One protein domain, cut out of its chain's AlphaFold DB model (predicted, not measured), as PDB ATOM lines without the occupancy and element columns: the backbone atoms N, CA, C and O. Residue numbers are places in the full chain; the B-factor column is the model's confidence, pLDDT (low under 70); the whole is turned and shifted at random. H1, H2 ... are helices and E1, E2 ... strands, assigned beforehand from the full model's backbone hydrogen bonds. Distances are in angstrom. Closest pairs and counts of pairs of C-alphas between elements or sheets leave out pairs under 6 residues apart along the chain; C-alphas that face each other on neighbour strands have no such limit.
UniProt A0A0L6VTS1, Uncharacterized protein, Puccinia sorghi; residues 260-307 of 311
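AT A GLANCE: This is residues 260 to 307 of the 311 residues of an uncharacterized protein of Puccinia sorghi (UniProt A0A0L6VTS1). A small hairpin of two antiparallel strands, E1 and E2, and a short helix, H1, gather at one end of a long helix, H2, whose residues 290 to 305 stick out as an arm. The printed part has 48 residues, with two named helices and two named strands in the order H1, E1, E2, H2; the class is mixed. It is only just loose, close to extended, with a radius of gyration of the C-alphas of 14.3 A, and spans 45 by 26 by 11 A.

HOW THE PARTS SIT: E1, residues 272 to 276, and E2, residues 279 to 283, form an antiparallel hairpin; N 274 and O 281 are within hydrogen-bond range at 2.8 A. The closest C-alphas of E1 and H2, residues 285 to 305, are those of Glu 272 and Thr 285, 5.4 A apart. H1, residues 263 to 269, is close to H2 but not clearly touching: their closest C-alphas, of Leu 267 and Thr 285, are 8.0 A apart. Their lines are about perpendicular, at 74 degrees. Every O i to N i+4 pair is within range in H1, 13 of 17 in H2.

IN THESE COORDINATES: H2 measures 31.4 A, from C-alpha 285 at (164.993, 199.837, 111.708) to C-alpha 305 at (146.570, 205.589, 86.974).

THE WHOLE: The printed part has no cut. Residues 277 to 278 and 298 to 307 have pLDDT under 70.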
ATOM      1  N   GLY A 260     160.303 208.979 121.152       84.88
ATOM      2  CA  GLY A 260     160.730 210.008 122.112       84.88
ATOM      3  C   GLY A 260     162.199 209.909 122.545       84.88
ATOM      4  O   GLY A 260     162.635 210.687 123.392       84.88
ATOM      5  N   ILE A 261     162.958 208.979 121.961       88.81
ATOM      6  CA  ILE A 261     164.407 208.840 122.141       88.81
ATOM      7  C   ILE A 261     165.178 209.572 121.038       88.81
ATOM      8  O   ILE A 261     164.624 209.922 119.993       88.81
ATOM      9  N   SER A 262     166.469 209.818 121.266       91.50
ATOM     10  CA  SER A 262     167.326 210.442 120.248       91.50
ATOM     11  C   SER A 262     167.601 209.486 119.080       91.50
ATOM     12  O   SER A 262     167.608 208.271 119.257       91.50
ATOM     13  N   VAL A 263     167.907 210.014 117.888       88.62
ATOM     14  CA  VAL A 263     168.274 209.178 116.723       88.62
ATOM     15  C   VAL A 263     169.518 208.332 117.010       88.62
ATOM     16  O   VAL A 263     169.569 207.166 116.634       88.62
ATOM     17  N   LYS A 264     170.500 208.891 117.730       91.56
ATOM     18  CA  LYS A 264     171.708 208.165 118.151       91.56
ATOM     19  C   LYS A 264     171.364 206.971 119.042       91.56
ATOM     20  O   LYS A 264     171.906 205.890 118.848       91.56
ATOM     21  N   GLU A 265     170.464 207.164 120.000       89.50
ATOM     22  CA  GLU A 265     169.983 206.093 120.876       89.50
ATOM     23  C   GLU A 265     169.176 205.060 120.082       89.50
ATOM     24  O   GLU A 265     169.414 203.866 120.215       89.50
ATOM     25  N   ALA A 266     168.299 205.501 119.177       91.12
ATOM     26  CA  ALA A 266     167.526 204.608 118.318       91.12
ATOM     27  C   ALA A 266     168.424 203.713 117.449       91.12
ATOM     28  O   ALA A 266     168.148 202.521 117.335       91.12
ATOM     29  N   LEU A 267     169.519 204.259 116.907       91.62
ATOM     30  CA  LEU A 267     170.532 203.511 116.152       91.62
ATOM     31  C   LEU A 267     171.282 202.480 117.005       91.62
ATOM     32  O   LEU A 267     171.642 201.415 116.514       91.62
ATOM     33  N   GLN A 268     171.522 202.782 118.282       90.31
ATOM     34  CA  GLN A 268     172.140 201.830 119.212       90.31
ATOM     35  C   GLN A 268     171.193 200.685 119.583       90.31
ATOM     36  O   GLN A 268     171.653 199.582 119.861       90.31
ATOM     37  N   LEU A 269     169.882 200.944 119.605       88.56
ATOM     38  CA  LEU A 269     168.866 199.924 119.872       88.56
ATOM     39  C   LEU A 269     168.561 199.067 118.645       88.56
ATOM     40  O   LEU A 269     168.282 197.879 118.779       88.56
ATOM     41  N   SER A 270     168.569 199.678 117.464       88.25
ATOM     42  CA  SER A 270     168.202 199.037 116.208       88.25
ATOM     43  C   SER A 270     168.848 199.780 115.043       88.25
ATOM     44  O   SER A 270     168.701 200.997 114.935       88.25
ATOM     45  N   ARG A 271     169.530 199.062 114.156       90.00
ATOM     46  CA  ARG A 271     170.144 199.634 112.956       90.00
ATOM     47  C   ARG A 271     169.919 198.705 111.777       90.00
ATOM     48  O   ARG A 271     170.064 197.495 111.922       90.00
ATOM     49  N   GLU A 272     169.596 199.287 110.635       87.44
ATOM     50  CA  GLU A 272     169.677 198.625 109.340       87.44
ATOM     51  C   GLU A 272     170.583 199.430 108.415       87.44
ATOM     52  O   GLU A 272     170.581 200.669 108.431       87.44
ATOM     53  N   ASP A 273     171.379 198.701 107.638       86.81
ATOM     54  CA  ASP A 273     172.239 199.274 106.619       86.81
ATOM     55  C   ASP A 273     171.377 199.631 105.407       86.81
ATOM     56  O   ASP A 273     170.776 198.786 104.749       86.81
ATOM     57  N   TYR A 274     171.295 200.925 105.129       82.81
ATOM     58  CA  TYR A 274     170.594 201.476 103.987       82.81
ATOM     59  C   TYR A 274     171.605 201.841 102.901       82.81
ATOM     60  O   TYR A 274     172.490 202.681 103.094       82.81
ATOM     61  N   HIS A 275     171.454 201.222 101.733       79.62
ATOM     62  CA  HIS A 275     172.225 201.548 100.538       79.62
ATOM     63  C   HIS A 275     171.428 202.520  99.677       79.62
ATOM     64  O   HIS A 275     170.576 202.134  98.880       79.62
ATOM     65  N   GLY A 276     171.683 203.808  99.891       73.12
ATOM     66  CA  GLY A 276     171.105 204.871  99.088       73.12
ATOM     67  C   GLY A 276     171.959 205.197  97.867       73.12
ATOM     68  O   GLY A 276     173.136 204.857  97.782       73.12
ATOM     69  N   ILE A 277     171.370 205.971  96.956       69.19
ATOM     70  CA  ILE A 277     172.020 206.491  95.738       69.19
ATOM     71  C   ILE A 277     173.268 207.334  96.073       69.19
ATOM     72  O   ILE A 277     174.201 207.425  95.284       69.19
ATOM     73  N   TYR A 278     173.294 207.934  97.266       67.69
ATOM     74  CA  TYR A 278     174.369 208.807  97.746       67.69
ATOM     75  C   TYR A 278     175.304 208.135  98.764       67.69
ATOM     76  O   TYR A 278     176.086 208.821  99.418       67.69
ATOM     77  N   GLY A 279     175.231 206.807  98.907       73.44
ATOM     78  CA  GLY A 279     176.149 206.026  99.735       73.44
ATOM     79  C   GLY A 279     175.480 205.184 100.822       73.44
ATOM     80  O   GLY A 279     174.256 205.047 100.897       73.44
ATOM     81  N   HIS A 280     176.335 204.600 101.661       83.56
ATOM     82  CA  HIS A 280     175.962 203.720 102.763       83.56
ATOM     83  C   HIS A 280     175.599 204.552 103.997       83.56
ATOM     84  O   HIS A 280     176.425 205.316 104.498       83.56
ATOM     85  N   ALA A 281     174.376 204.399 104.501       85.44
ATOM     86  CA  ALA A 281     173.916 205.049 105.723       85.44
ATOM     87  C   ALA A 281     173.288 204.025 106.669       85.44
ATOM     88  O   ALA A 281     172.645 203.082 106.226       85.44
ATOM     89  N   GLN A 282     173.432 204.229 107.979       90.88
ATOM     90  CA  GLN A 282     172.710 203.439 108.978       90.88
ATOM     91  C   GLN A 282     171.461 204.190 109.412       90.88
ATOM     92  O   GLN A 282     171.532 205.361 109.793       90.88
ATOM     93  N   LEU A 283     170.320 203.508 109.366       90.81
ATOM     94  CA  LEU A 283     169.036 204.054 109.786       90.81
ATOM     95  C   LEU A 283     168.443 203.198 110.908       90.81
ATOM     96  O   LEU A 283     168.617 201.979 110.907       90.81
ATOM     97  N   PRO A 284     167.702 203.796 111.858       93.38
ATOM     98  CA  PRO A 284     166.881 203.022 112.776       93.38
ATOM     99  C   PRO A 284     165.916 202.123 112.001       93.38
ATOM    100  O   PRO A 284     165.240 202.594 111.082       93.38
ATOM    101  N   THR A 285     165.799 200.857 112.403       89.38
ATOM    102  CA  THR A 285     164.993 199.837 111.708       89.38
ATOM    103  C   THR A 285     163.562 200.297 111.428       89.38
ATOM    104  O   THR A 285     163.031 200.070 110.345       89.38
ATOM    105  N   ILE A 286     162.938 201.010 112.373       90.75
ATOM    106  CA  ILE A 286     161.575 201.529 112.193       90.75
ATOM    107  C   ILE A 286     161.471 202.524 111.030       90.75
ATOM    108  O   ILE A 286     160.486 202.515 110.300       90.75
ATOM    109  N   ILE A 287     162.492 203.360 110.829       89.81
ATOM    110  CA  ILE A 287     162.531 204.325 109.726       89.81
ATOM    111  C   ILE A 287     162.726 203.576 108.410       89.81
ATOM    112  O   ILE A 287     161.993 203.828 107.456       89.81
ATOM    113  N   PHE A 288     163.658 202.620 108.390       89.88
ATOM    114  CA  PHE A 288     163.927 201.794 107.217       89.88
ATOM    115  C   PHE A 288     162.672 201.038 106.754       89.88
ATOM    116  O   PHE A 288     162.223 201.224 105.625       89.88
ATOM    117  N   LYS A 289     162.019 200.285 107.649       88.88
ATOM    118  CA  LYS A 289     160.822 199.489 107.324       88.88
ATOM    119  C   LYS A 289     159.631 200.342 106.890       88.88
ATOM    120  O   LYS A 289     158.871 199.932 106.014       88.88
ATOM    121  N   CYS A 290     159.455 201.524 107.480       90.19
ATOM    122  CA  CYS A 290     158.438 202.469 107.021       90.19
ATOM    123  C   CYS A 290     158.732 202.956 105.597       90.19
ATOM    124  O   CYS A 290     157.817 202.996 104.778       90.19
ATOM    125  N   GLY A 291     159.993 203.275 105.291       86.94
ATOM    126  CA  GLY A 291     160.424 203.654 103.946       86.94
ATOM    127  C   GLY A 291     160.180 202.553 102.912       86.94
ATOM    128  O   GLY A 291     159.585 202.823 101.873       86.94
ATOM    129  N   GLU A 292     160.557 201.305 103.217       85.00
ATOM    130  CA  GLU A 292     160.312 200.154 102.332       85.00
ATOM    131  C   GLU A 292     158.820 199.985 102.017       85.00
ATOM    132  O   GLU A 292     158.433 199.857 100.857       85.00
ATOM    133  N   ARG A 293     157.962 200.044 103.045       86.44
ATOM    134  CA  ARG A 293     156.510 199.887 102.869       86.44
ATOM    135  C   ARG A 293     155.884 201.024 102.069       86.44
ATOM    136  O   ARG A 293     154.966 200.771 101.295       86.44
ATOM    137  N   LEU A 294     156.362 202.256 102.254       84.56
ATOM    138  CA  LEU A 294     155.898 203.401 101.471       84.56
ATOM    139  C   LEU A 294     156.297 203.265 100.001       84.56
ATOM    140  O   LEU A 294     155.450 203.463  99.136       84.56
ATOM    141  N   LYS A 295     157.530 202.832  99.718       81.44
ATOM    142  CA  LYS A 295     157.994 202.585  98.348       81.44
ATOM    143  C   LYS A 295     157.130 201.539  97.634       81.44
ATOM    144  O   LYS A 295     156.642 201.795  96.541       81.44
ATOM    145  N   CYS A 296     156.846 200.408  98.285       73.44
ATOM    146  CA  CYS A 296     155.964 199.383  97.716       73.44
ATOM    147  C   CYS A 296     154.521 199.877  97.487       73.44
ATOM    148  O   CYS A 296     153.820 199.355  96.622       73.44
ATOM    149  N   ALA A 297     154.052 200.860  98.262       71.88
ATOM    150  CA  ALA A 297     152.720 201.437  98.095       71.88
ATOM    151  C   ALA A 297     152.647 202.444  96.930       71.88
ATOM    152  O   ALA A 297     151.604 202.545  96.280       71.88
ATOM    153  N   GLU A 298     153.734 203.160  96.638       63.62
ATOM    154  CA  GLU A 298     153.818 204.077  95.491       63.62
ATOM    155  C   GLU A 298     153.727 203.324  94.155       63.62
ATOM    156  O   GLU A 298     152.989 203.749  93.260       63.62
ATOM    157  N   ASP A 299     154.362 202.154  94.060       58.12
ATOM    158  CA  ASP A 299     154.302 201.289  92.872       58.12
ATOM    159  C   ASP A 299     152.879 200.760  92.600       58.12
ATOM    160  O   ASP A 299     152.449 200.623  91.446       58.12
ATOM    161  N   LEU A 300     152.086 200.534  93.657       55.47
ATOM    162  CA  LEU A 300     150.672 200.186  93.511       55.47
ATOM    163  C   LEU A 300     149.854 201.359  92.962       55.47
ATOM    164  O   LEU A 300     149.030 201.161  92.073       55.47
ATOM    165  N   HIS A 301     150.069 202.580  93.456       53.97
ATOM    166  CA  HIS A 301     149.277 203.735  93.029       53.97
ATOM    167  C   HIS A 301     149.573 204.145  91.576       53.97
ATOM    168  O   HIS A 301     148.648 204.497  90.843       53.97
ATOM    169  N   GLY A 302     150.824 204.010  91.120       51.66
ATOM    170  CA  GLY A 302     151.199 204.242  89.719       51.66
ATOM    171  C   GLY A 302     150.506 203.291  88.731       51.66
ATOM    172  O   GLY A 302     150.211 203.676  87.596       51.66
ATOM    173  N   SER A 303     150.165 202.082  89.182       50.97
ATOM    174  CA  SER A 303     149.503 201.057  88.369       50.97
ATOM    175  C   SER A 303     148.004 201.321  88.168       50.97
ATOM    176  O   SER A 303     147.454 200.973  87.126       50.97
ATOM    177  N   TYR A 304     147.339 202.003  89.109       49.47
ATOM    178  CA  TYR A 304     145.918 202.365  88.978       49.47
ATOM    179  C   TYR A 304     145.675 203.577  88.073       49.47
ATOM    180  O   TYR A 304     144.595 203.704  87.495       49.47
ATOM    181  N   SER A 305     146.667 204.450  87.896       50.00
ATOM    182  CA  SER A 305     146.570 205.589  86.974       50.00
ATOM    183  C   SER A 305     146.739 205.211  85.499       50.00
ATOM    184  O   SER A 305     146.303 205.974  84.646       50.00
ATOM    185  N   ARG A 306     147.293 204.034  85.174       48.47
ATOM    186  CA  ARG A 306     147.440 203.582  83.775       48.47
ATOM    187  C   ARG A 306     146.190 202.881  83.219       48.47
ATOM    188  O   ARG A 306     146.046 202.775  82.010       48.47
ATOM    189  N   ILE A 307     145.258 202.442  84.069       52.50
ATOM    190  CA  ILE A 307     144.053 201.696  83.637       52.50
ATOM    191  C   ILE A 307     142.884 202.636  83.268       52.50
ATOM    192  O   ILE A 307     141.857 202.192  82.771       52.50
TER     193      ILE A 307